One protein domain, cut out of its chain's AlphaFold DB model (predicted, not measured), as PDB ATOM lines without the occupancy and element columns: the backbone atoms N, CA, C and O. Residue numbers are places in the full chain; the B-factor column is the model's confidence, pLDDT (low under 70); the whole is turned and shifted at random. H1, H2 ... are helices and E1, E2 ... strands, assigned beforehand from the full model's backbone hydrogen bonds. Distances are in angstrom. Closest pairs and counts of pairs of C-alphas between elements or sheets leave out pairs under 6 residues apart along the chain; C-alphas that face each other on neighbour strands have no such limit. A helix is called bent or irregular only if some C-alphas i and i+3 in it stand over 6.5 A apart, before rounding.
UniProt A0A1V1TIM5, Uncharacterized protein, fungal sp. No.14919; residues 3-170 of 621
ATOM      1  N   LEU A   3      11.193 -47.197  35.009       56.16
ATOM      2  CA  LEU A   3      11.552 -48.611  34.932       56.16
ATOM      3  C   LEU A   3      11.395 -49.067  33.485       56.16
ATOM      4  O   LEU A   3      10.411 -48.712  32.837       56.16
ATOM      5  N   ALA A   4      12.336 -49.869  33.003       55.25
ATOM      6  CA  ALA A   4      12.227 -50.568  31.733       55.25
ATOM      7  C   ALA A   4      12.208 -52.077  31.939       55.25
ATOM      8  O   ALA A   4      12.748 -52.605  32.911       55.25
ATOM      9  N   TYR A   5      11.575 -52.750  30.988       61.47
ATOM     10  CA  TYR A   5      11.426 -54.190  30.961       61.47
ATOM     11  C   TYR A   5      12.200 -54.733  29.768       61.47
ATOM     12  O   TYR A   5      11.862 -54.435  28.622       61.47
ATOM     13  N   MET A   6      13.249 -55.504  30.031       52.19
ATOM     14  CA  MET A   6      14.016 -56.169  28.987       52.19
ATOM     15  C   MET A   6      13.510 -57.604  28.861       52.19
ATOM     16  O   MET A   6      13.695 -58.424  29.762       52.19
ATOM     17  N   LYS A   7      12.821 -57.891  27.754       48.09
ATOM     18  CA  LYS A   7      12.328 -59.231  27.429       48.09
ATOM     19  C   LYS A   7      13.251 -59.848  26.380       48.09
ATOM     20  O   LYS A   7      13.157 -59.493  25.210       48.09
ATOM     21  N   ASN A   8      14.123 -60.764  26.800       48.06
ATOM     22  CA  ASN A   8      14.804 -61.669  25.874       48.06
ATOM     23  C   ASN A   8      13.886 -62.869  25.601       48.06
ATOM     24  O   ASN A   8      13.103 -63.259  26.463       48.06
ATOM     25  N   SER A   9      13.956 -63.436  24.397       39.53
ATOM     26  CA  SER A   9      13.049 -64.493  23.918       39.53
ATOM     27  C   SER A   9      13.090 -65.796  24.725       39.53
ATOM     28  O   SER A   9      12.185 -66.609  24.576       39.53
ATOM     29  N   GLU A  10      14.095 -65.983  25.584       40.38
ATOM     30  CA  GLU A  10      14.369 -67.253  26.275       40.38
ATOM     31  C   GLU A  10      14.500 -67.129  27.806       40.38
ATOM     32  O   GLU A  10      14.744 -68.130  28.473       40.38
ATOM     33  N   SER A  11      14.342 -65.936  28.398       50.12
ATOM     34  CA  SER A  11      14.568 -65.737  29.840       50.12
ATOM     35  C   SER A  11      13.427 -65.011  30.545       50.12
ATOM     36  O   SER A  11      12.701 -64.216  29.938       50.12
ATOM     37  N   THR A  12      13.330 -65.218  31.864       52.06
ATOM     38  CA  THR A  12      12.502 -64.395  32.748       52.06
ATOM     39  C   THR A  12      12.820 -62.924  32.478       52.06
ATOM     40  O   THR A  12      13.997 -62.542  32.464       52.06
ATOM     41  N   PRO A  13      11.817 -62.081  32.213       57.72
ATOM     42  CA  PRO A  13      12.092 -60.697  31.879       57.72
ATOM     43  C   PRO A  13      12.745 -59.949  33.038       57.72
ATOM     44  O   PRO A  13      12.451 -60.214  34.209       57.72
ATOM     45  N   ARG A  14      13.631 -59.012  32.706       64.81
ATOM     46  CA  ARG A  14      14.482 -58.329  33.685       64.81
ATOM     47  C   ARG A  14      14.081 -56.866  33.813       64.81
ATOM     48  O   ARG A  14      13.855 -56.188  32.807       64.81
ATOM     49  N   VAL A  15      13.968 -56.391  35.054       66.62
ATOM     50  CA  VAL A  15      13.582 -55.009  35.358       66.62
ATOM     51  C   VAL A  15      14.835 -54.152  35.512       66.62
ATOM     52  O   VAL A  15      15.690 -54.402  36.362       66.62
ATOM     53  N   ILE A  16      14.929 -53.102  34.701       64.88
ATOM     54  CA  ILE A  16      16.044 -52.155  34.701       64.88
ATOM     55  C   ILE A  16      15.541 -50.816  35.236       64.88
ATOM     56  O   ILE A  16      14.525 -50.291  34.772       64.88
ATOM     57  N   ARG A  17      16.259 -50.226  36.196       69.38
ATOM     58  CA  ARG A  17      16.026 -48.832  36.591       69.38
ATOM     59  C   ARG A  17      16.701 -47.922  35.577       69.38
ATOM     60  O   ARG A  17      17.906 -48.018  35.371       69.38
ATOM     61  N   ILE A  18      15.933 -47.023  34.974       60.66
ATOM     62  CA  ILE A  18      16.469 -45.978  34.109       60.66
ATOM     63  C   ILE A  18      16.665 -44.727  34.975       60.66
ATOM     64  O   ILE A  18      15.675 -44.175  35.484       60.66
ATOM     65  N   PRO A  19      17.920 -44.275  35.175       57.97
ATOM     66  CA  PRO A  19      18.183 -42.981  35.781       57.97
ATOM     67  C   PRO A  19      17.485 -41.905  34.955       57.97
ATOM     68  O   PRO A  19      17.619 -41.863  33.734       57.97
ATOM     69  N   VAL A  20      16.731 -41.030  35.613       54.53
ATOM     70  CA  VAL A  20      16.244 -39.818  34.952       54.53
ATOM     71  C   VAL A  20      17.486 -38.948  34.753       54.53
ATOM     72  O   VAL A  20      18.101 -38.566  35.747       54.53
ATOM     73  N   GLY A  21      17.922 -38.753  33.502       43.91
ATOM     74  CA  GLY A  21      19.187 -38.074  33.186       43.91
ATOM     75  C   GLY A  21      19.304 -36.708  33.866       43.91
ATOM     76  O   GLY A  21      18.285 -36.059  34.038       43.91
ATOM     77  N   ASP A  22      20.517 -36.334  34.289       38.75
ATOM     78  CA  ASP A  22      21.037 -35.047  34.812       38.75
ATOM     79  C   ASP A  22      20.101 -33.936  35.359       38.75
ATOM     80  O   ASP A  22      20.492 -32.778  35.465       38.75
ATOM     81  N   VAL A  23      18.919 -34.260  35.888       41.91
ATOM     82  CA  VAL A  23      18.127 -33.369  36.764       41.91
ATOM     83  C   VAL A  23      18.684 -33.409  38.208       41.91
ATOM     84  O   VAL A  23      18.010 -33.091  39.182       41.91
ATOM     85  N   MET A  24      19.947 -33.818  38.377       33.81
ATOM     86  CA  MET A  24      20.621 -33.975  39.672       33.81
ATOM     87  C   MET A  24      21.225 -32.668  40.223       33.81
ATOM     88  O   MET A  24      21.753 -32.689  41.332       33.81
ATOM     89  N   SER A  25      21.139 -31.523  39.529       32.03
ATOM     90  CA  SER A  25      21.743 -30.271  40.029       32.03
ATOM     91  C   SER A  25      20.862 -29.445  40.974       32.03
ATOM     92  O   SER A  25      21.349 -28.492  41.579       32.03
ATOM     93  N   THR A  26      19.600 -29.815  41.192       33.56
ATOM     94  CA  THR A  26      18.809 -29.278  42.305       33.56
ATOM     95  C   THR A  26      17.985 -30.410  42.892       33.56
ATOM     96  O   THR A  26      17.169 -30.980  42.179       33.56
ATOM     97  N   THR A  27      18.258 -30.748  44.153       32.97
ATOM     98  CA  THR A  27      17.456 -31.520  45.126       32.97
ATOM     99  C   THR A  27      16.170 -32.138  44.561       32.97
ATOM    100  O   THR A  27      15.344 -31.374  44.069       32.97
ATOM    101  N   PRO A  28      15.913 -33.460  44.670       38.03
ATOM    102  CA  PRO A  28      14.752 -34.078  44.030       38.03
ATOM    103  C   PRO A  28      13.449 -33.437  44.536       38.03
ATOM    104  O   PRO A  28      12.921 -33.815  45.579       38.03
ATOM    105  N   LYS A  29      12.916 -32.473  43.772       42.75
ATOM    106  CA  LYS A  29      11.619 -31.801  43.966       42.75
ATOM    107  C   LYS A  29      10.455 -32.739  43.606       42.75
ATOM    108  O   LYS A  29       9.505 -32.340  42.948       42.75
ATOM    109  N   LEU A  30      10.561 -34.018  43.956       48.16
ATOM    110  CA  LEU A  30       9.576 -35.049  43.611       48.16
ATOM    111  C   LEU A  30       8.893 -35.648  44.849       48.16
ATOM    112  O   LEU A  30       8.027 -36.506  44.703       48.16
ATOM    113  N   GLU A  31       9.245 -35.208  46.063       52.03
ATOM    114  CA  GLU A  31       8.472 -35.540  47.265       52.03
ATOM    115  C   GLU A  31       7.207 -34.667  47.275       52.03
ATOM    116  O   GLU A  31       7.195 -33.557  47.796       52.03
ATOM    117  N   LEU A  32       6.145 -35.150  46.622       63.00
ATOM    118  CA  LEU A  32       4.845 -34.485  46.628       63.00
ATOM    119  C   LEU A  32       4.216 -34.597  48.015       63.00
ATOM    120  O   LEU A  32       3.953 -35.693  48.517       63.00
ATOM    121  N   VAL A  33       3.920 -33.454  48.621       67.75
ATOM    122  CA  VAL A  33       3.228 -33.409  49.906       67.75
ATOM    123  C   VAL A  33       1.776 -33.864  49.737       67.75
ATOM    124  O   VAL A  33       0.957 -33.202  49.100       67.75
ATOM    125  N   ALA A  34       1.439 -34.993  50.361       74.25
ATOM    126  CA  ALA A  34       0.097 -35.578  50.357       74.25
ATOM    127  C   ALA A  34      -0.781 -35.067  51.521       74.25
ATOM    128  O   ALA A  34      -1.390 -35.851  52.259       74.25
ATOM    129  N   ALA A  35      -0.839 -33.746  51.700       76.00
ATOM    130  CA  ALA A  35      -1.634 -33.081  52.732       76.00
ATOM    131  C   ALA A  35      -2.488 -31.950  52.144       76.00
ATOM    132  O   ALA A  35      -2.144 -31.373  51.111       76.00
ATOM    133  N   ALA A  36      -3.593 -31.654  52.827       79.56
ATOM    134  CA  ALA A  36      -4.445 -30.501  52.583       79.56
ATOM    135  C   ALA A  36      -4.622 -29.667  53.852       79.56
ATOM    136  O   ALA A  36      -4.596 -30.213  54.950       79.56
ATOM    137  N   ALA A  37      -4.873 -28.373  53.711       77.38
ATOM    138  CA  ALA A  37      -5.186 -27.488  54.825       77.38
ATOM    139  C   ALA A  37      -6.311 -26.519  54.478       77.38
ATOM    140  O   ALA A  37      -6.558 -26.265  53.303       77.38
ATOM    141  N   LEU A  38      -6.993 -25.983  55.494       75.44
ATOM    142  CA  LEU A  38      -8.036 -24.978  55.300       75.44
ATOM    143  C   LEU A  38      -7.414 -23.574  55.233       75.44
ATOM    144  O   LEU A  38      -6.743 -23.153  56.174       75.44
ATOM    145  N   GLU A  39      -7.665 -22.854  54.145       76.12
ATOM    146  CA  GLU A  39      -7.311 -21.448  53.936       76.12
ATOM    147  C   GLU A  39      -8.532 -20.728  53.346       76.12
ATOM    148  O   GLU A  39      -8.985 -21.096  52.263       76.12
ATOM    149  N   ASN A  40      -9.071 -19.714  54.037       74.38
ATOM    150  CA  ASN A  40     -10.230 -18.926  53.577       74.38
ATOM    151  C   ASN A  40     -11.400 -19.800  53.070       74.38
ATOM    152  O   ASN A  40     -11.844 -19.648  51.933       74.38
ATOM    153  N   ASP A  41     -11.835 -20.765  53.888       73.00
ATOM    154  CA  ASP A  41     -12.896 -21.735  53.560       73.00
ATOM    155  C   ASP A  41     -12.628 -22.591  52.307       73.00
ATOM    156  O   ASP A  41     -13.549 -23.100  51.669       73.00
ATOM    157  N   LYS A  42     -11.356 -22.788  51.939       78.38
ATOM    158  CA  LYS A  42     -10.931 -23.677  50.850       78.38
ATOM    159  C   LYS A  42      -9.870 -24.655  51.318       78.38
ATOM    160  O   LYS A  42      -9.000 -24.311  52.113       78.38
ATOM    161  N   LEU A  43      -9.919 -25.877  50.793       81.06
ATOM    162  CA  LEU A  43      -8.838 -26.834  50.983       81.06
ATOM    163  C   LEU A  43      -7.720 -26.554  49.973       81.06
ATOM    164  O   LEU A  43      -7.907 -26.705  48.770       81.06
ATOM    165  N   ILE A  44      -6.554 -26.164  50.475       83.12
ATOM    166  CA  ILE A  44      -5.318 -26.035  49.701       83.12
ATOM    167  C   ILE A  44      -4.462 -27.288  49.873       83.12
ATOM    168  O   ILE A  44      -4.488 -27.897  50.939       83.12
ATOM    169  N   VAL A  45      -3.702 -27.683  48.849       82.69
ATOM    170  CA  VAL A  45      -2.894 -28.919  48.847       82.69
ATOM    171  C   VAL A  45      -1.408 -28.662  48.608       82.69
ATOM    172  O   VAL A  45      -1.014 -27.595  48.135       82.69
ATOM    173  N   GLY A  46      -0.579 -29.666  48.901       72.75
ATOM    174  CA  GLY A  46       0.858 -29.641  48.616       72.75
ATOM    175  C   GLY A  46       1.660 -28.869  49.665       72.75
ATOM    176  O   GLY A  46       1.256 -28.778  50.822       72.75
ATOM    177  N   ASP A  47       2.796 -28.300  49.265       70.00
ATOM    178  CA  ASP A  47       3.708 -27.583  50.174       70.00
ATOM    179  C   ASP A  47       3.018 -26.424  50.905       70.00
ATOM    180  O   ASP A  47       3.292 -26.174  52.077       70.00
ATOM    181  N   ARG A  48       2.052 -25.769  50.246       68.81
ATOM    182  CA  ARG A  48       1.226 -24.711  50.849       68.81
ATOM    183  C   ARG A  48       0.380 -25.209  52.021       68.81
ATOM    184  O   ARG A  48       0.049 -24.429  52.902       68.81
ATOM    185  N   ALA A  49       0.018 -26.489  52.054       72.75
ATOM    186  CA  ALA A  49      -0.688 -27.045  53.201       72.75
ATOM    187  C   ALA A  49       0.246 -27.134  54.423       72.75
ATOM    188  O   ALA A  49      -0.158 -26.809  55.540       72.75
ATOM    189  N   LEU A  50       1.529 -27.476  54.223       65.12
ATOM    190  CA  LEU A  50       2.508 -27.562  55.318       65.12
ATOM    191  C   LEU A  50       2.666 -26.244  56.077       65.12
ATOM    192  O   LEU A  50       2.968 -26.273  57.267       65.12
ATOM    193  N   THR A  51       2.412 -25.114  55.414       61.53
ATOM    194  CA  THR A  51       2.476 -23.782  56.017       61.53
ATOM    195  C   THR A  51       1.212 -23.380  56.784       61.53
ATOM    196  O   THR A  51       1.042 -22.205  57.086       61.53
ATOM    197  N   MET A  52       0.310 -24.315  57.091       66.69
ATOM    198  CA  MET A  52      -0.946 -24.021  57.781       66.69
ATOM    199  C   MET A  52      -1.107 -24.792  59.089       66.69
ATOM    200  O   MET A  52      -0.570 -25.885  59.300       66.69
ATOM    201  N   ASP A  53      -1.950 -24.235  59.957       48.50
ATOM    202  CA  ASP A  53      -2.230 -24.777  61.281       48.50
ATOM    203  C   ASP A  53      -2.953 -26.125  61.244       48.50
ATOM    204  O   ASP A  53      -2.799 -26.927  62.158       48.50
ATOM    205  N   THR A  54      -3.717 -26.444  60.204       59.56
ATOM    206  CA  THR A  54      -4.443 -27.719  60.154       59.56
ATOM    207  C   THR A  54      -4.112 -28.470  58.887       59.56
ATOM    208  O   THR A  54      -4.665 -28.177  57.839       59.56
ATOM    209  N   ASN A  55      -3.246 -29.474  59.011       66.69
ATOM    210  CA  ASN A  55      -2.923 -30.385  57.925       66.69
ATOM    211  C   ASN A  55      -3.725 -31.681  58.041       66.69
ATOM    212  O   ASN A  55      -3.609 -32.422  59.018       66.69
ATOM    213  N   ILE A  56      -4.515 -31.966  57.016       73.00
ATOM    214  CA  ILE A  56      -5.343 -33.153  56.864       73.00
ATOM    215  C   ILE A  56      -4.704 -34.028  55.780       73.00
ATOM    216  O   ILE A  56      -4.575 -33.588  54.636       73.00
ATOM    217  N   PRO A  57      -4.295 -35.267  56.091       76.31
ATOM    218  CA  PRO A  57      -3.762 -36.169  55.078       76.31
ATOM    219  C   PRO A  57      -4.788 -36.416  53.965       76.31
ATOM    220  O   PRO A  57      -5.939 -36.756  54.252       76.31
ATOM    221  N   LEU A  58      -4.377 -36.316  52.696       80.31
ATOM    222  CA  LEU A  58      -5.286 -36.516  51.554       80.31
ATOM    223  C   LEU A  58      -5.913 -37.917  51.550       80.31
ATOM    224  O   LEU A  58      -7.085 -38.082  51.222       80.31
ATOM    225  N   LYS A  59      -5.168 -38.929  52.011       79.06
ATOM    226  CA  LYS A  59      -5.683 -40.296  52.190       79.06
ATOM    227  C   LYS A  59      -6.852 -40.345  53.190       79.06
ATOM    228  O   LYS A  59      -7.816 -41.067  52.949       79.06
ATOM    229  N   THR A  60      -6.807 -39.550  54.265       76.56
ATOM    230  CA  THR A  60      -7.907 -39.427  55.241       76.56
ATOM    231  C   THR A  60      -9.127 -38.752  54.609       76.56
ATOM    232  O   THR A  60     -10.249 -39.212  54.814       76.56
ATOM    233  N   LEU A  61      -8.914 -37.704  53.802       81.25
ATOM    234  CA  LEU A  61      -9.989 -37.044  53.057       81.25
ATOM    235  C   LEU A  61     -10.685 -38.000  52.082       81.25
ATOM    236  O   LEU A  61     -11.911 -38.049  52.060       81.25
ATOM    237  N   LEU A  62      -9.923 -38.805  51.337       85.25
ATOM    238  CA  LEU A  62     -10.470 -39.786  50.397       85.25
ATOM    239  C   LEU A  62     -11.320 -40.859  51.100       85.25
ATOM    240  O   LEU A  62     -12.403 -41.191  50.626       85.25
ATOM    241  N   MET A  63     -10.882 -41.365  52.258       79.81
ATOM    242  CA  MET A  63     -11.687 -42.314  53.044       79.81
ATOM    243  C   MET A  63     -13.009 -41.701  53.514       79.81
ATOM    244  O   MET A  63     -14.056 -42.343  53.437       79.81
ATOM    245  N   PHE A  64     -12.972 -40.453  53.984       79.62
ATOM    246  CA  PHE A  64     -14.179 -39.746  54.399       79.62
ATOM    247  C   PHE A  64     -15.119 -39.480  53.217       79.62
ATOM    248  O   PHE A  64     -16.316 -39.737  53.323       79.62
ATOM    249  N   TYR A  65     -14.575 -39.045  52.077       84.88
ATOM    250  CA  TYR A  65     -15.318 -38.831  50.833       84.88
ATOM    251  C   TYR A  65     -16.001 -40.113  50.334       84.88
ATOM    252  O   TYR A  65     -17.148 -40.079  49.902       84.88
ATOM    253  N   ALA A  66     -15.352 -41.269  50.508       84.06
ATOM    254  CA  ALA A  66     -15.928 -42.591  50.258       84.06
ATOM    255  C   ALA A  66     -17.022 -43.022  51.251       84.06
ATOM    256  O   ALA A  66     -17.549 -44.134  51.158       84.06
ATOM    257  N   GLY A  67     -17.385 -42.172  52.215       77.81
ATOM    258  CA  GLY A  67     -18.396 -42.480  53.223       77.81
ATOM    259  C   GLY A  67     -17.947 -43.561  54.209       77.81
ATOM    260  O   GLY A  67     -18.785 -44.253  54.794       77.81
ATOM    261  N   ILE A  68     -16.634 -43.738  54.394       76.69
ATOM    262  CA  ILE A  68     -16.063 -44.685  55.358       76.69
ATOM    263  C   ILE A  68     -16.030 -43.989  56.721       76.69
ATOM    264  O   ILE A  68     -15.044 -43.375  57.125       76.69
ATOM    265  N   THR A  69     -17.161 -44.044  57.425       60.16
ATOM    266  CA  THR A  69     -17.422 -43.243  58.634       60.16
ATOM    267  C   THR A  69     -17.190 -43.976  59.950       60.16
ATOM    268  O   THR A  69     -17.619 -43.489  60.995       60.16
ATOM    269  N   SER A  70     -16.533 -45.146  59.949       59.66
ATOM    270  CA  SER A  70     -16.304 -45.888  61.197       59.66
ATOM    271  C   SER A  70     -15.571 -44.992  62.194       59.66
ATOM    272  O   SER A  70     -14.403 -44.657  62.011       59.66
ATOM    273  N   GLU A  71     -16.264 -44.598  63.263       60.53
ATOM    274  CA  GLU A  71     -15.737 -43.694  64.286       60.53
ATOM    275  C   GLU A  71     -14.467 -44.277  64.926       60.53
ATOM    276  O   GLU A  71     -13.567 -43.534  65.308       60.53
ATOM    277  N   LYS A  72     -14.324 -45.611  64.950       58.88
ATOM    278  CA  LYS A  72     -13.079 -46.300  65.325       58.88
ATOM    279  C   LYS A  72     -11.947 -46.069  64.322       58.88
ATOM    280  O   LYS A  72     -10.822 -45.842  64.750       58.88
ATOM    281  N   ILE A  73     -12.223 -46.142  63.018       58.09
ATOM    282  CA  ILE A  73     -11.233 -45.889  61.962       58.09
ATOM    283  C   ILE A  73     -10.827 -44.417  62.010       58.09
ATOM    284  O   ILE A  73      -9.651 -44.116  62.179       58.09
ATOM    285  N   ILE A  74     -11.789 -43.494  62.003       59.06
ATOM    286  CA  ILE A  74     -11.517 -42.053  61.991       59.06
ATOM    287  C   ILE A  74     -10.801 -41.580  63.268       59.06
ATOM    288  O   ILE A  74      -9.891 -40.761  63.191       59.06
ATOM    289  N   ASN A  75     -11.135 -42.117  64.447       60.16
ATOM    290  CA  ASN A  75     -10.417 -41.770  65.682       60.16
ATOM    291  C   ASN A  75      -8.968 -42.268  65.719       60.16
ATOM    292  O   ASN A  75      -8.166 -41.739  66.495       60.16
ATOM    293  N   ARG A  76      -8.653 -43.303  64.937       56.62
ATOM    294  CA  ARG A  76      -7.318 -43.900  64.861       56.62
ATOM    295  C   ARG A  76      -6.500 -43.283  63.715       56.62
ATOM    296  O   ARG A  76      -5.298 -43.092  63.882       56.62
ATOM    297  N   LEU A  77      -7.158 -42.829  62.643       56.88
ATOM    298  CA  LEU A  77      -6.546 -42.117  61.520       56.88
ATOM    299  C   LEU A  77      -5.955 -40.748  61.916       56.88
ATOM    300  O   LEU A  77      -6.603 -39.946  62.601       56.88
ATOM    301  N   PRO A  78      -4.754 -40.412  61.420       50.41
ATOM    302  CA  PRO A  78      -4.168 -39.086  61.619       50.41
ATOM    303  C   PRO A  78      -4.960 -37.974  60.950       50.41
ATOM    304  O   PRO A  78      -5.450 -38.109  59.829       50.41
ATOM    305  N   GLY A  79      -5.142 -36.884  61.697       57.12
ATOM    306  CA  GLY A  79      -6.039 -35.795  61.325       57.12
ATOM    307  C   GLY A  79      -7.526 -36.155  61.399       57.12
ATOM    308  O   GLY A  79      -8.347 -35.260  61.263       57.12
ATOM    309  N   GLY A  80      -7.913 -37.408  61.672       62.91
ATOM    310  CA  GLY A  80      -9.311 -37.840  61.648       62.91
ATOM    311  C   GLY A  80     -10.182 -37.155  62.704       62.91
ATOM    312  O   GLY A  80     -11.289 -36.727  62.400       62.91
ATOM    313  N   ARG A  81      -9.672 -36.924  63.922       65.62
ATOM    314  CA  ARG A  81     -10.377 -36.093  64.921       65.62
ATOM    315  C   ARG A  81     -10.529 -34.643  64.473       65.62
ATOM    316  O   ARG A  81     -11.569 -34.046  64.731       65.62
ATOM    317  N   THR A  82      -9.507 -34.082  63.833       65.00
ATOM    318  CA  THR A  82      -9.526 -32.702  63.336       65.00
ATOM    319  C   THR A  82     -10.495 -32.559  62.170       65.00
ATOM    320  O   THR A  82     -11.320 -31.656  62.193       65.00
ATOM    321  N   LEU A  83     -10.494 -33.516  61.238       64.25
ATOM    322  CA  LEU A  83     -11.492 -33.652  60.182       64.25
ATOM    323  C   LEU A  83     -12.897 -33.768  60.777       64.25
ATOM    324  O   LEU A  83     -13.771 -33.005  60.402       64.25
ATOM    325  N   MET A  84     -13.120 -34.642  61.765       66.62
ATOM    326  CA  MET A  84     -14.438 -34.776  62.399       66.62
ATOM    327  C   MET A  84     -14.875 -33.512  63.132       66.62
ATOM    328  O   MET A  84     -16.061 -33.212  63.142       66.62
ATOM    329  N   ARG A  85     -13.952 -32.767  63.748       68.31
ATOM    330  CA  ARG A  85     -14.258 -31.465  64.356       68.31
ATOM    331  C   ARG A  85     -14.598 -30.419  63.295       68.31
ATOM    332  O   ARG A  85     -15.600 -29.738  63.464       68.31
ATOM    333  N   ALA A  86     -13.829 -30.344  62.209       63.28
ATOM    334  CA  ALA A  86     -14.076 -29.432  61.091       63.28
ATOM    335  C   ALA A  86     -15.417 -29.732  60.396       63.28
ATOM    336  O   ALA A  86     -16.195 -28.830  60.117       63.28
ATOM    337  N   VAL A  87     -15.740 -31.013  60.212       61.38
ATOM    338  CA  VAL A  87     -17.022 -31.460  59.654       61.38
ATOM    339  C   VAL A  87     -18.183 -31.193  60.625       61.38
ATOM    340  O   VAL A  87     -19.252 -30.779  60.189       61.38
ATOM    341  N   ARG A  88     -18.004 -31.397  61.942       63.06
ATOM    342  CA  ARG A  88     -19.061 -31.191  62.959       63.06
ATOM    343  C   ARG A  88     -19.308 -29.714  63.316       63.06
ATOM    344  O   ARG A  88     -20.403 -29.405  63.768       63.06
ATOM    345  N   GLY A  89     -18.319 -28.829  63.147       62.59
ATOM    346  CA  GLY A  89     -18.407 -27.383  63.427       62.59
ATOM    347  C   GLY A  89     -18.780 -26.496  62.224       62.59
ATOM    348  O   GLY A  89     -18.974 -25.303  62.418       62.59
ATOM    349  N   MET A  90     -18.935 -27.112  61.040       59.00
ATOM    350  CA  MET A  90     -19.107 -26.566  59.673       59.00
ATOM    351  C   MET A  90     -17.838 -26.001  58.979       59.00
ATOM    352  O   MET A  90     -17.003 -25.381  59.628       59.00
ATOM    353  N   ALA A  91     -17.780 -26.205  57.639       64.56
ATOM    354  CA  ALA A  91     -16.860 -25.680  56.591       64.56
ATOM    355  C   ALA A  91     -15.830 -26.632  55.915       64.56
ATOM    356  O   ALA A  91     -14.831 -26.173  55.371       64.56
ATOM    357  N   ILE A  92     -16.059 -27.952  55.870       70.94
ATOM    358  CA  ILE A  92     -15.461 -28.812  54.822       70.94
ATOM    359  C   ILE A  92     -16.564 -29.703  54.256       70.94
ATOM    360  O   ILE A  92     -16.965 -30.678  54.895       70.94
ATOM    361  N   ASP A  93     -17.073 -29.355  53.076       82.06
ATOM    362  CA  ASP A  93     -18.056 -30.170  52.365       82.06
ATOM    363  C   ASP A  93     -17.388 -31.181  51.411       82.06
ATOM    364  O   ASP A  93     -16.166 -31.215  51.225       82.06
ATOM    365  N   SER A  94     -18.197 -32.055  50.812       83.12
ATOM    366  CA  SER A  94     -17.710 -33.059  49.864       83.12
ATOM    367  C   SER A  94     -17.130 -32.445  48.586       83.12
ATOM    368  O   SER A  94     -16.266 -33.066  47.968       83.12
ATOM    369  N   VAL A  95     -17.556 -31.238  48.201       87.75
ATOM    370  CA  VAL A  95     -17.067 -30.523  47.015       87.75
ATOM    371  C   VAL A  95     -15.645 -30.033  47.254       87.75
ATOM    372  O   VAL A  95     -14.772 -30.280  46.427       87.75
ATOM    373  N   MET A  96     -15.376 -29.430  48.412       87.69
ATOM    374  CA  MET A  96     -14.039 -28.993  48.818       87.69
ATOM    375  C   MET A  96     -13.060 -30.169  48.881       87.69
ATOM    376  O   MET A  96     -11.918 -30.055  48.437       87.69
ATOM    377  N   ILE A  97     -13.506 -31.310  49.418       87.19
ATOM    378  CA  ILE A  97     -12.686 -32.526  49.481       87.19
ATOM    379  C   ILE A  97     -12.373 -33.044  48.077       87.19
ATOM    380  O   ILE A  97     -11.211 -33.334  47.779       87.19
ATOM    381  N   ALA A  98     -13.392 -33.153  47.222       90.38
ATOM    382  CA  ALA A  98     -13.216 -33.598  45.847       90.38
ATOM    383  C   ALA A  98     -12.263 -32.669  45.083       90.38
ATOM    384  O   ALA A  98     -11.366 -33.163  44.403       90.38
ATOM    385  N   ASP A  99     -12.398 -31.349  45.243       90.75
ATOM    386  CA  ASP A  99     -11.540 -30.364  44.582       90.75
ATOM    387  C   ASP A  99     -10.077 -30.497  45.027       90.75
ATOM    388  O   ASP A  99      -9.191 -30.630  44.184       90.75
ATOM    389  N   ALA A 100      -9.811 -30.589  46.334       88.38
ATOM    390  CA  ALA A 100      -8.459 -30.799  46.856       88.38
ATOM    391  C   ALA A 100      -7.814 -32.089  46.316       88.38
ATOM    392  O   ALA A 100      -6.665 -32.082  45.863       88.38
ATOM    393  N   LEU A 101      -8.559 -33.200  46.308       90.44
ATOM    394  CA  LEU A 101      -8.091 -34.469  45.742       90.44
ATOM    395  C   LEU A 101      -7.825 -34.347  44.232       90.44
ATOM    396  O   LEU A 101      -6.771 -34.773  43.757       90.44
ATOM    397  N   CYS A 102      -8.727 -33.707  43.481       92.56
ATOM    398  CA  CYS A 102      -8.557 -33.465  42.048       92.56
ATOM    399  C   CYS A 102      -7.326 -32.606  41.749       92.56
ATOM    400  O   CYS A 102      -6.572 -32.918  40.827       92.56
ATOM    401  N   GLN A 103      -7.098 -31.536  42.512       90.50
ATOM    402  CA  GLN A 103      -5.918 -30.685  42.366       90.50
ATOM    403  C   GLN A 103      -4.631 -31.491  42.574       90.50
ATOM    404  O   GLN A 103      -3.719 -31.414  41.750       90.50
ATOM    405  N   HIS A 104      -4.580 -32.334  43.608       87.88
ATOM    406  CA  HIS A 104      -3.433 -33.209  43.847       87.88
ATOM    407  C   HIS A 104      -3.196 -34.196  42.689       87.88
ATOM    408  O   HIS A 104      -2.069 -34.337  42.211       87.88
ATOM    409  N   PHE A 105      -4.250 -34.835  42.174       89.94
ATOM    410  CA  PHE A 105      -4.131 -35.757  41.039       89.94
ATOM    411  C   PHE A 105      -3.721 -35.061  39.736       89.94
ATOM    412  O   PHE A 105      -2.985 -35.649  38.945       89.94
ATOM    413  N   LYS A 106      -4.125 -33.803  39.513       89.38
ATOM    414  CA  LYS A 106      -3.663 -33.006  38.364       89.38
ATOM    415  C   LYS A 106      -2.157 -32.757  38.420       89.38
ATOM    416  O   LYS A 106      -1.492 -32.909  37.398       89.38
ATOM    417  N   VAL A 107      -1.613 -32.449  39.600       85.31
ATOM    418  CA  VAL A 107      -0.158 -32.309  39.790       85.31
ATOM    419  C   VAL A 107       0.550 -33.633  39.493       85.31
ATOM    420  O   VAL A 107       1.498 -33.655  38.713       85.31
ATOM    421  N   LEU A 108       0.044 -34.755  40.020       85.19
ATOM    422  CA  LEU A 108       0.590 -36.087  39.725       85.19
ATOM    423  C   LEU A 108       0.577 -36.407  38.222       85.19
ATOM    424  O   LEU A 108       1.575 -36.894  37.689       85.19
ATOM    425  N   ARG A 109      -0.527 -36.113  37.523       88.38
ATOM    426  CA  ARG A 109      -0.641 -36.308  36.070       88.38
ATOM    427  C   ARG A 109       0.357 -35.448  35.309       88.38
ATOM    428  O   ARG A 109       0.954 -35.937  34.353       88.38
ATOM    429  N   HIS A 110       0.531 -34.195  35.714       86.00
ATOM    430  CA  HIS A 110       1.485 -33.286  35.095       86.00
ATOM    431  C   HIS A 110       2.916 -33.822  35.229       86.00
ATOM    432  O   HIS A 110       3.547 -34.074  34.204       86.00
ATOM    433  N   CYS A 111       3.363 -34.148  36.448       82.19
ATOM    434  CA  CYS A 111       4.691 -34.727  36.682       82.19
ATOM    435  C   CYS A 111       4.905 -36.036  35.903       82.19
ATOM    436  O   CYS A 111       5.961 -36.256  35.311       82.19
ATOM    437  N   ALA A 112       3.894 -36.913  35.865       82.19
ATOM    438  CA  ALA A 112       3.964 -38.147  35.086       82.19
ATOM    439  C   ALA A 112       4.068 -37.869  33.576       82.19
ATOM    440  O   ALA A 112       4.806 -38.560  32.881       82.19
ATOM    441  N   SER A 113       3.354 -36.862  33.066       84.69
ATOM    442  CA  SER A 113       3.349 -36.508  31.640       84.69
ATOM    443  C   SER A 113       4.675 -35.916  31.186       84.69
ATOM    444  O   SER A 113       5.182 -36.324  30.146       84.69
ATOM    445  N   GLU A 114       5.276 -35.035  31.987       82.38
ATOM    446  CA  GLU A 114       6.621 -34.511  31.726       82.38
ATOM    447  C   GLU A 114       7.651 -35.642  31.677       82.38
ATOM    448  O   GLU A 114       8.449 -35.730  30.743       82.38
ATOM    449  N   GLN A 115       7.580 -36.574  32.635       77.00
ATOM    450  CA  GLN A 115       8.470 -37.730  32.655       77.00
ATOM    451  C   GLN A 115       8.267 -38.620  31.421       77.00
ATOM    452  O   GLN A 115       9.243 -39.009  30.782       77.00
ATOM    453  N   MET A 116       7.018 -38.923  31.060       81.44
ATOM    454  CA  MET A 116       6.691 -39.714  29.869       81.44
ATOM    455  C   MET A 116       7.204 -39.057  28.585       81.44
ATOM    456  O   MET A 116       7.820 -39.736  27.766       81.44
ATOM    457  N   GLN A 117       7.021 -37.741  28.445       81.25
ATOM    458  CA  GLN A 117       7.517 -36.971  27.308       81.25
ATOM    459  C   GLN A 117       9.047 -36.997  27.242       81.25
ATOM    460  O   GLN A 117       9.599 -37.266  26.178       81.25
ATOM    461  N   SER A 118       9.730 -36.795  28.374       76.50
ATOM    462  CA  SER A 118      11.198 -36.842  28.439       76.50
ATOM    463  C   SER A 118      11.773 -38.211  28.059       76.50
ATOM    464  O   SER A 118      12.872 -38.296  27.520       76.50
ATOM    465  N   CYS A 119      11.019 -39.285  28.310       75.50
ATOM    466  CA  CYS A 119      11.411 -40.654  27.987       75.50
ATOM    467  C   CYS A 119      10.873 -41.143  26.633       75.50
ATOM    468  O   CYS A 119      11.181 -42.268  26.250       75.50
ATOM    469  N   GLY A 120      10.055 -40.357  25.923       81.12
ATOM    470  CA  GLY A 120       9.429 -40.777  24.665       81.12
ATOM    471  C   GLY A 120       8.461 -41.960  24.813       81.12
ATOM    472  O   GLY A 120       8.330 -42.763  23.892       81.12
ATOM    473  N   VAL A 121       7.799 -42.098  25.967       81.81
ATOM    474  CA  VAL A 121       6.870 -43.206  26.259       81.81
ATOM    475  C   VAL A 121       5.447 -42.704  26.491       81.81
ATOM    476  O   VAL A 121       5.221 -41.531  26.769       81.81
ATOM    477  N   GLN A 122       4.469 -43.608  26.409       84.31
ATOM    478  CA  GLN A 122       3.072 -43.334  26.753       84.31
ATOM    479  C   GLN A 122       2.587 -44.313  27.824       84.31
ATOM    480  O   GLN A 122       2.907 -45.503  27.783       84.31
ATOM    481  N   ALA A 123       1.795 -43.821  28.778       84.88
ATOM    482  CA  ALA A 123       1.144 -44.672  29.765       84.88
ATOM    483  C   ALA A 123       0.031 -45.490  29.105       84.88
ATOM    484  O   ALA A 123      -0.771 -44.958  28.346       84.88
ATOM    485  N   ARG A 124      -0.035 -46.778  29.452       85.31
ATOM    486  CA  ARG A 124      -1.177 -47.662  29.152       85.31
ATOM    487  C   ARG A 124      -1.894 -48.142  30.406       85.31
ATOM    488  O   ARG A 124      -3.075 -48.465  30.358       85.31
ATOM    489  N   VAL A 125      -1.168 -48.193  31.521       86.00
ATOM    490  CA  VAL A 125      -1.645 -48.722  32.796       86.00
ATOM    491  C   VAL A 125      -1.297 -47.737  33.906       86.00
ATOM    492  O   VAL A 125      -0.177 -47.228  33.957       86.00
ATOM    493  N   VAL A 126      -2.248 -47.495  34.804       88.50
ATOM    494  CA  VAL A 126      -2.061 -46.770  36.064       88.50
ATOM    495  C   VAL A 126      -2.285 -47.749  37.209       88.50
ATOM    496  O   VAL A 126      -3.320 -48.408  37.268       88.50
ATOM    497  N   VAL A 127      -1.323 -47.832  38.125       87.44
ATOM    498  CA  VAL A 127      -1.395 -48.719  39.293       87.44
ATOM    499  C   VAL A 127      -1.635 -47.878  40.532       87.44
ATOM    500  O   VAL A 127      -0.805 -47.044  40.892       87.44
ATOM    501  N   LEU A 128      -2.773 -48.089  41.179       88.69
ATOM    502  CA  LEU A 128      -3.166 -47.381  42.389       88.69
ATOM    503  C   LEU A 128      -2.819 -48.225  43.607       88.69
ATOM    504  O   LEU A 128      -3.341 -49.327  43.786       88.69
ATOM    505  N   THR A 129      -1.952 -47.708  44.470       86.62
ATOM    506  CA  THR A 129      -1.655 -48.396  45.722       86.62
ATOM    507  C   THR A 129      -2.699 -48.089  46.783       86.62
ATOM    508  O   THR A 129      -3.220 -46.974  46.854       86.62
ATOM    509  N   TYR A 130      -2.996 -49.071  47.629       82.31
ATOM    510  CA  TYR A 130      -3.934 -48.909  48.734       82.31
ATOM    511  C   TYR A 130      -3.354 -49.439  50.051       82.31
ATOM    512  O   TYR A 130      -2.581 -50.404  50.061       82.31
ATOM    513  N   PRO A 131      -3.755 -48.850  51.187       77.56
ATOM    514  CA  PRO A 131      -3.371 -49.363  52.489       77.56
ATOM    515  C   PRO A 131      -4.187 -50.610  52.854       77.56
ATOM    516  O   PRO A 131      -5.414 -50.639  52.739       77.56
ATOM    517  N   ASN A 132      -3.517 -51.633  53.375       73.00
ATOM    518  CA  ASN A 132      -4.135 -52.938  53.634       73.00
ATOM    519  C   ASN A 132      -5.193 -52.934  54.737       73.00
ATOM    520  O   ASN A 132      -6.034 -53.829  54.773       73.00
ATOM    521  N   PHE A 133      -5.218 -51.923  55.608       70.38
ATOM    522  CA  PHE A 133      -6.258 -51.806  56.633       70.38
ATOM    523  C   PHE A 133      -7.676 -51.623  56.057       70.38
ATOM    524  O   PHE A 133      -8.657 -51.875  56.761       70.38
ATOM    525  N   LEU A 134      -7.810 -51.232  54.779       67.94
ATOM    526  CA  LEU A 134      -9.102 -51.186  54.079       67.94
ATOM    527  C   LEU A 134      -9.721 -52.579  53.879       67.94
ATOM    528  O   LEU A 134     -10.930 -52.683  53.714       67.94
ATOM    529  N   PHE A 135      -8.913 -53.642  53.953       60.81
ATOM    530  CA  PHE A 135      -9.352 -55.039  53.885       60.81
ATOM    531  C   PHE A 135      -9.661 -55.647  55.262       60.81
ATOM    532  O   PHE A 135      -9.860 -56.859  55.376       60.81
ATOM    533  N   SER A 136      -9.690 -54.846  56.335       54.03
ATOM    534  CA  SER A 136     -10.012 -55.364  57.667       54.03
ATOM    535  C   SER A 136     -11.412 -56.003  57.692       54.03
ATOM    536  O   SER A 136     -12.375 -55.495  57.114       54.03
ATOM    537  N   ARG A 137     -11.525 -57.153  58.377       44.97
ATOM    538  CA  ARG A 137     -12.702 -58.052  58.395       44.97
ATOM    539  C   ARG A 137     -14.028 -57.398  58.812       44.97
ATOM    540  O   ARG A 137     -15.065 -58.042  58.690       44.97
ATOM    541  N   GLU A 138     -14.022 -56.168  59.327       45.75
ATOM    542  CA  GLU A 138     -15.235 -55.531  59.837       45.75
ATOM    543  C   GLU A 138     -16.240 -55.202  58.712       45.75
ATOM    544  O   GLU A 138     -17.435 -55.369  58.964       45.75
ATOM    545  N   LYS A 139     -15.811 -54.811  57.488       54.06
ATOM    546  CA  LYS A 139     -16.700 -54.564  56.317       54.06
ATOM    547  C   LYS A 139     -15.960 -54.655  54.965       54.06
ATOM    548  O   LYS A 139     -15.336 -53.690  54.540       54.06
ATOM    549  N   SER A 140     -16.127 -55.753  54.217       56.75
ATOM    550  CA  SER A 140     -15.527 -55.945  52.872       56.75
ATOM    551  C   SER A 140     -15.856 -54.844  51.847       56.75
ATOM    552  O   SER A 140     -15.112 -54.650  50.893       56.75
ATOM    553  N   ARG A 141     -16.940 -54.088  52.062       71.56
ATOM    554  CA  ARG A 141     -17.389 -52.998  51.180       71.56
ATOM    555  C   ARG A 141     -16.594 -51.696  51.317       71.56
ATOM    556  O   ARG A 141     -16.760 -50.814  50.483       71.56
ATOM    557  N   ASP A 142     -15.785 -51.521  52.364       77.00
ATOM    558  CA  ASP A 142     -15.060 -50.257  52.565       77.00
ATOM    559  C   ASP A 142     -13.909 -50.101  51.557       77.00
ATOM    560  O   ASP A 142     -13.686 -49.000  51.057       77.00
ATOM    561  N   PHE A 143     -13.240 -51.198  51.184       79.31
ATOM    562  CA  PHE A 143     -12.275 -51.192  50.085       79.31
ATOM    563  C   PHE A 143     -12.931 -50.825  48.747       79.31
ATOM    564  O   PHE A 143     -12.431 -49.941  48.056       79.31
ATOM    565  N   GLU A 144     -14.065 -51.450  48.413       82.75
ATOM    566  CA  GLU A 144     -14.818 -51.170  47.179       82.75
ATOM    567  C   GLU A 144     -15.203 -49.689  47.104       82.75
ATOM    568  O   GLU A 144     -14.837 -49.007  46.156       82.75
ATOM    569  N   LYS A 145     -15.814 -49.143  48.165       86.00
ATOM    570  CA  LYS A 145     -16.156 -47.712  48.240       86.00
ATOM    571  C   LYS A 145     -14.945 -46.803  48.066       86.00
ATOM    572  O   LYS A 145     -15.033 -45.795  47.368       86.00
ATOM    573  N   TYR A 146     -13.836 -47.126  48.737       86.69
ATOM    574  CA  TYR A 146     -12.601 -46.354  48.633       86.69
ATOM    575  C   TYR A 146     -12.094 -46.337  47.191       86.69
ATOM    576  O   TYR A 146     -11.813 -45.267  46.652       86.69
ATOM    577  N   MET A 147     -12.009 -47.511  46.562       87.31
ATOM    578  CA  MET A 147     -11.506 -47.647  45.201       87.31
ATOM    579  C   MET A 147     -12.442 -47.032  44.168       87.31
ATOM    580  O   MET A 147     -11.951 -46.356  43.271       87.31
ATOM    581  N   ASP A 148     -13.757 -47.189  44.312       89.62
ATOM    582  CA  ASP A 148     -14.746 -46.590  43.416       89.62
ATOM    583  C   ASP A 148     -14.625 -45.065  43.408       89.62
ATOM    584  O   ASP A 148     -14.552 -44.455  42.340       89.62
ATOM    585  N   GLN A 149     -14.517 -44.439  44.587       90.88
ATOM    586  CA  GLN A 149     -14.314 -42.991  44.665       90.88
ATOM    587  C   GLN A 149     -12.941 -42.560  44.157       90.88
ATOM    588  O   GLN A 149     -12.830 -41.553  43.459       90.88
ATOM    589  N   TYR A 150     -11.884 -43.316  44.470       91.38
ATOM    590  CA  TYR A 150     -10.547 -43.009  43.970       91.38
ATOM    591  C   TYR A 150     -10.524 -43.054  42.431       91.38
ATOM    592  O   TYR A 150     -10.057 -42.119  41.777       91.38
ATOM    593  N   LEU A 151     -11.113 -44.096  41.839       92.06
ATOM    594  CA  LEU A 151     -11.230 -44.260  40.394       92.06
ATOM    595  C   LEU A 151     -12.093 -43.168  39.755       92.06
ATOM    596  O   LEU A 151     -11.700 -42.632  38.720       92.06
ATOM    597  N   ALA A 152     -13.224 -42.808  40.369       93.12
ATOM    598  CA  ALA A 152     -14.102 -41.746  39.882       93.12
ATOM    599  C   ALA A 152     -13.393 -40.383  39.804       93.12
ATOM    600  O   ALA A 152     -13.635 -39.624  38.867       93.12
ATOM    601  N   LEU A 153     -12.485 -40.094  40.742       93.44
ATOM    602  CA  LEU A 153     -11.703 -38.854  40.755       93.44
ATOM    603  C   LEU A 153     -10.523 -38.886  39.770       93.44
ATOM    604  O   LEU A 153     -10.245 -37.885  39.112       93.44
ATOM    605  N   ILE A 154      -9.811 -40.014  39.658       93.25
ATOM    606  CA  ILE A 154      -8.565 -40.074  38.878       93.25
ATOM    607  C   ILE A 154      -8.791 -40.314  37.379       93.25
ATOM    608  O   ILE A 154      -8.041 -39.784  36.555       93.25
ATOM    609  N   ARG A 155      -9.822 -41.082  37.000       94.31
ATOM    610  CA  ARG A 155     -10.114 -41.438  35.599       94.31
ATOM    611  C   ARG A 155     -10.313 -40.221  34.688       94.31
ATOM    612  O   ARG A 155      -9.661 -40.171  33.647       94.31
ATOM    613  N   PRO A 156     -11.105 -39.200  35.075       95.31
ATOM    614  CA  PRO A 156     -11.261 -37.988  34.270       95.31
ATOM    615  C   PRO A 156      -9.967 -37.180  34.094       95.31
ATOM    616  O   PRO A 156      -9.865 -36.388  33.164       95.31
ATOM    617  N   ILE A 157      -8.988 -37.348  34.991       94.62
ATOM    618  CA  ILE A 157      -7.729 -36.587  34.991       94.62
ATOM    619  C   ILE A 157      -6.648 -37.303  34.175       94.62
ATOM    620  O   ILE A 157      -5.886 -36.662  33.454       94.62
ATOM    621  N   PHE A 158      -6.550 -38.625  34.314       92.00
ATOM    622  CA  PHE A 158      -5.490 -39.415  33.689       92.00
ATOM    623  C   PHE A 158      -5.869 -39.955  32.304       92.00
ATOM    624  O   PHE A 158      -4.974 -40.061  31.465       92.00
ATOM    625  N   GLY A 159      -7.153 -40.239  32.057       92.25
ATOM    626  CA  GLY A 159      -7.668 -40.769  30.791       92.25
ATOM    627  C   GLY A 159      -8.595 -41.968  30.999       92.25
ATOM    628  O   GLY A 159      -8.280 -42.885  31.753       92.25
ATOM    629  N   LEU A 160      -9.749 -41.979  30.324       89.31
ATOM    630  CA  LEU A 160     -10.719 -43.085  30.397       89.31
ATOM    631  C   LEU A 160     -10.261 -44.338  29.636       89.31
ATOM    632  O   LEU A 160     -10.778 -45.426  29.873       89.31
ATOM    633  N   ASP A 161      -9.309 -44.168  28.728       88.38
ATOM    634  CA  ASP A 161      -8.700 -45.184  27.874       88.38
ATOM    635  C   ASP A 161      -7.564 -45.959  28.560       88.38
ATOM    636  O   ASP A 161      -7.134 -47.000  28.062       88.38
ATOM    637  N   LEU A 162      -7.087 -45.486  29.717       87.88
ATOM    638  CA  LEU A 162      -6.062 -46.174  30.493       87.88
ATOM    639  C   LEU A 162      -6.644 -47.361  31.264       87.88
ATOM    640  O   LEU A 162      -7.742 -47.309  31.822       87.88
ATOM    641  N   GLN A 163      -5.854 -48.425  31.374       86.31
ATOM    642  CA  GLN A 163      -6.152 -49.524  32.283       86.31
ATOM    643  C   GLN A 163      -5.794 -49.111  33.713       86.31
ATOM    644  O   GLN A 163      -4.698 -48.617  33.973       86.31
ATOM    645  N   TYR A 164      -6.709 -49.338  34.652       86.88
ATOM    646  CA  TYR A 164      -6.486 -49.055  36.067       86.88
ATOM    647  C   TYR A 164      -6.376 -50.357  36.830       86.88
ATOM    648  O   TYR A 164      -7.292 -51.174  36.790       86.88
ATOM    649  N   GLU A 165      -5.267 -50.516  37.531       85.81
ATOM    650  CA  GLU A 165      -4.992 -51.667  38.375       85.81
ATOM    651  C   GLU A 165      -4.670 -51.204  39.788       85.81
ATOM    652  O   GLU A 165      -4.472 -50.013  40.044       85.81
ATOM    653  N   THR A 166      -4.643 -52.140  40.729       83.75
ATOM    654  CA  THR A 166      -4.353 -51.826  42.127       83.75
ATOM    655  C   THR A 166      -3.213 -52.674  42.661       83.75
ATOM    656  O   THR A 166      -2.878 -53.707  42.087       83.75
ATOM    657  N   ALA A 167      -2.586 -52.223  43.745       81.94
ATOM    658  CA  ALA A 167      -1.601 -53.006  44.479       81.94
ATOM    659  C   ALA A 167      -1.634 -52.657  45.970       81.94
ATOM    660  O   ALA A 167      -1.737 -51.494  46.357       81.94
ATOM    661  N   SER A 168      -1.501 -53.661  46.830       81.44
ATOM    662  CA  SER A 168      -1.265 -53.432  48.256       81.44
ATOM    663  C   SER A 168       0.066 -52.709  48.468       81.44
ATOM    664  O   SER A 168       1.084 -53.103  47.896       81.44
ATOM    665  N   GLU A 169       0.084 -51.701  49.344       82.94
ATOM    666  CA  GLU A 169       1.308 -50.962  49.678       82.94
ATOM    667  C   GLU A 169       2.414 -51.872  50.236       82.94
ATOM    668  O   GLU A 169       3.564 -51.757  49.811       82.94
ATOM    669  N   GLY A 170       2.096 -52.816  51.129       80.06
ATOM    670  CA  GLY A 170       3.118 -53.721  51.656       80.06
ATOM    671  C   GLY A 170       3.530 -54.825  50.686       80.06
ATOM    672  O   GLY A 170       4.710 -55.161  50.670       80.06
TER     673      GLY A 170
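Overview. This is residues 3 to 170 of the 621 residues of an uncharacterized protein of fungal sp. No.14919 (UniProt A0A1V1TIM5). A small sheet of three strands, E4 E3 E5, packs beside one end of the long helix H5, with the short helices H1, H2 and H4 around it. Helix H7 crosses H5 farther along, with the strand pair E6 E7 near it, while the hairpin E1 E2 lies far out, apart from the other elements, on a long link whose residues 22 to 29 stick out. The 168 printed residues hold seven named helices and seven named strands, in the order E1 E2 E3 E4 H1 E5 H2 H3 H4 H5 E6 H6 H7 E7; E4 E3 E5 and E1 E2 are antiparallel, E6 E7 parallel. The class is mixed, helices and strands. The whole is only just compact, close to loose, with a radius of gyration of the C-alphas of 18.5 A, and spans 61 by 41 by 27 A.

Along the chain. The sheet's inner strand E3 covers residues 35 to 39, from C-alpha 35 at (-1.634, -33.081, 52.732); its edge strands are E4, residues 42 to 45, and E5, residues 55 to 57. H1 is residues 47 to 50, H2 58 to 65, H3 71 to 76 and H4 80 to 89, 14.0 A long. H5, residues 94 to 119, is 37.2 A long, from C-alpha 94 at (-17.710, -33.059, 49.864). E6 is residues 125 to 130, 16.1 A; H6 is 132 to 135; H7 is 141 to 158, 25.1 A; E7 is 163 to 168, 17.2 A, ending with C-alpha 168 at (-1.265, -53.432, 48.256). E1 is residues 3 to 6 and E2 residues 14 to 18, 12.5 A.

Arrangement. E3 and E4 form a hairpin, with N 37 and O 44 2.8 A apart, within hydrogen-bond range. On the other side of E3 lies E5, with N 56 and O 36 at 2.7 A. E4, H1 and E5 make a split strand-helix-strand unit, two strands running the same way with E3 between them, and its crossover is right-handed. H1 is on the sheet at a height of 7.3 A. H5 is on the sheet too, only just at the sheet's level with a height of 3.8 A; the closest C-alphas of E4 and H5 are those of Leu 43 and Ala 100, 5.7 A apart. H2 and H4 are on the sheet, H3 is not. H3 and H4 touch only at the corner, with the C-alphas of Ile 74 and Gly 80 closest at 4.8 A. H7 is the hub, touching H2, H5 and H6. It touches H5 with residues 153 to 158 alone, at a steep tilt of 56 degrees, the same way; the closest C-alphas are those of Arg 109 and Phe 158, 6.2 A. It touches H2 at a steep tilt of 66 degrees, opposite ways, with the C-alphas of Met 63 and Tyr 146 closest at 6.1 A. H6 and H7 touch only at the corner, with the C-alphas of Leu 134 and Phe 143 closest at 5.1 A. H7 has a kink of 27 degrees near residue 152 and is only just irregular, C-alphas 153 and 156 being 6.6 A apart. E6, H6, H7 and E7 make a strand-helix-strand unit, parallel neighbour strands with helices between, with a right-handed crossover; N 128 and O 165 are 2.8 A apart. In the hairpin E1 and E2, N 4 and O 16 are 2.8 A apart. H2, H3, H4 and H5 have every O i to N i+4 pair within hydrogen-bond range, H7 12 of 14; H1 and H6 are too short for such a pair.

Size, cuts and confidence. The C-alphas farthest apart, those of Glu 10 and Gly 89, are 63.6 A apart. The printed part has no cut. The link from E2 to E3, 16 residues, is long; that from E1 to E2 is short, the others tight. Mean pLDDT of the printed part is 72.2; 68 residues are under 70, among them 3 to 33, 69 to 91 and 134 to 140.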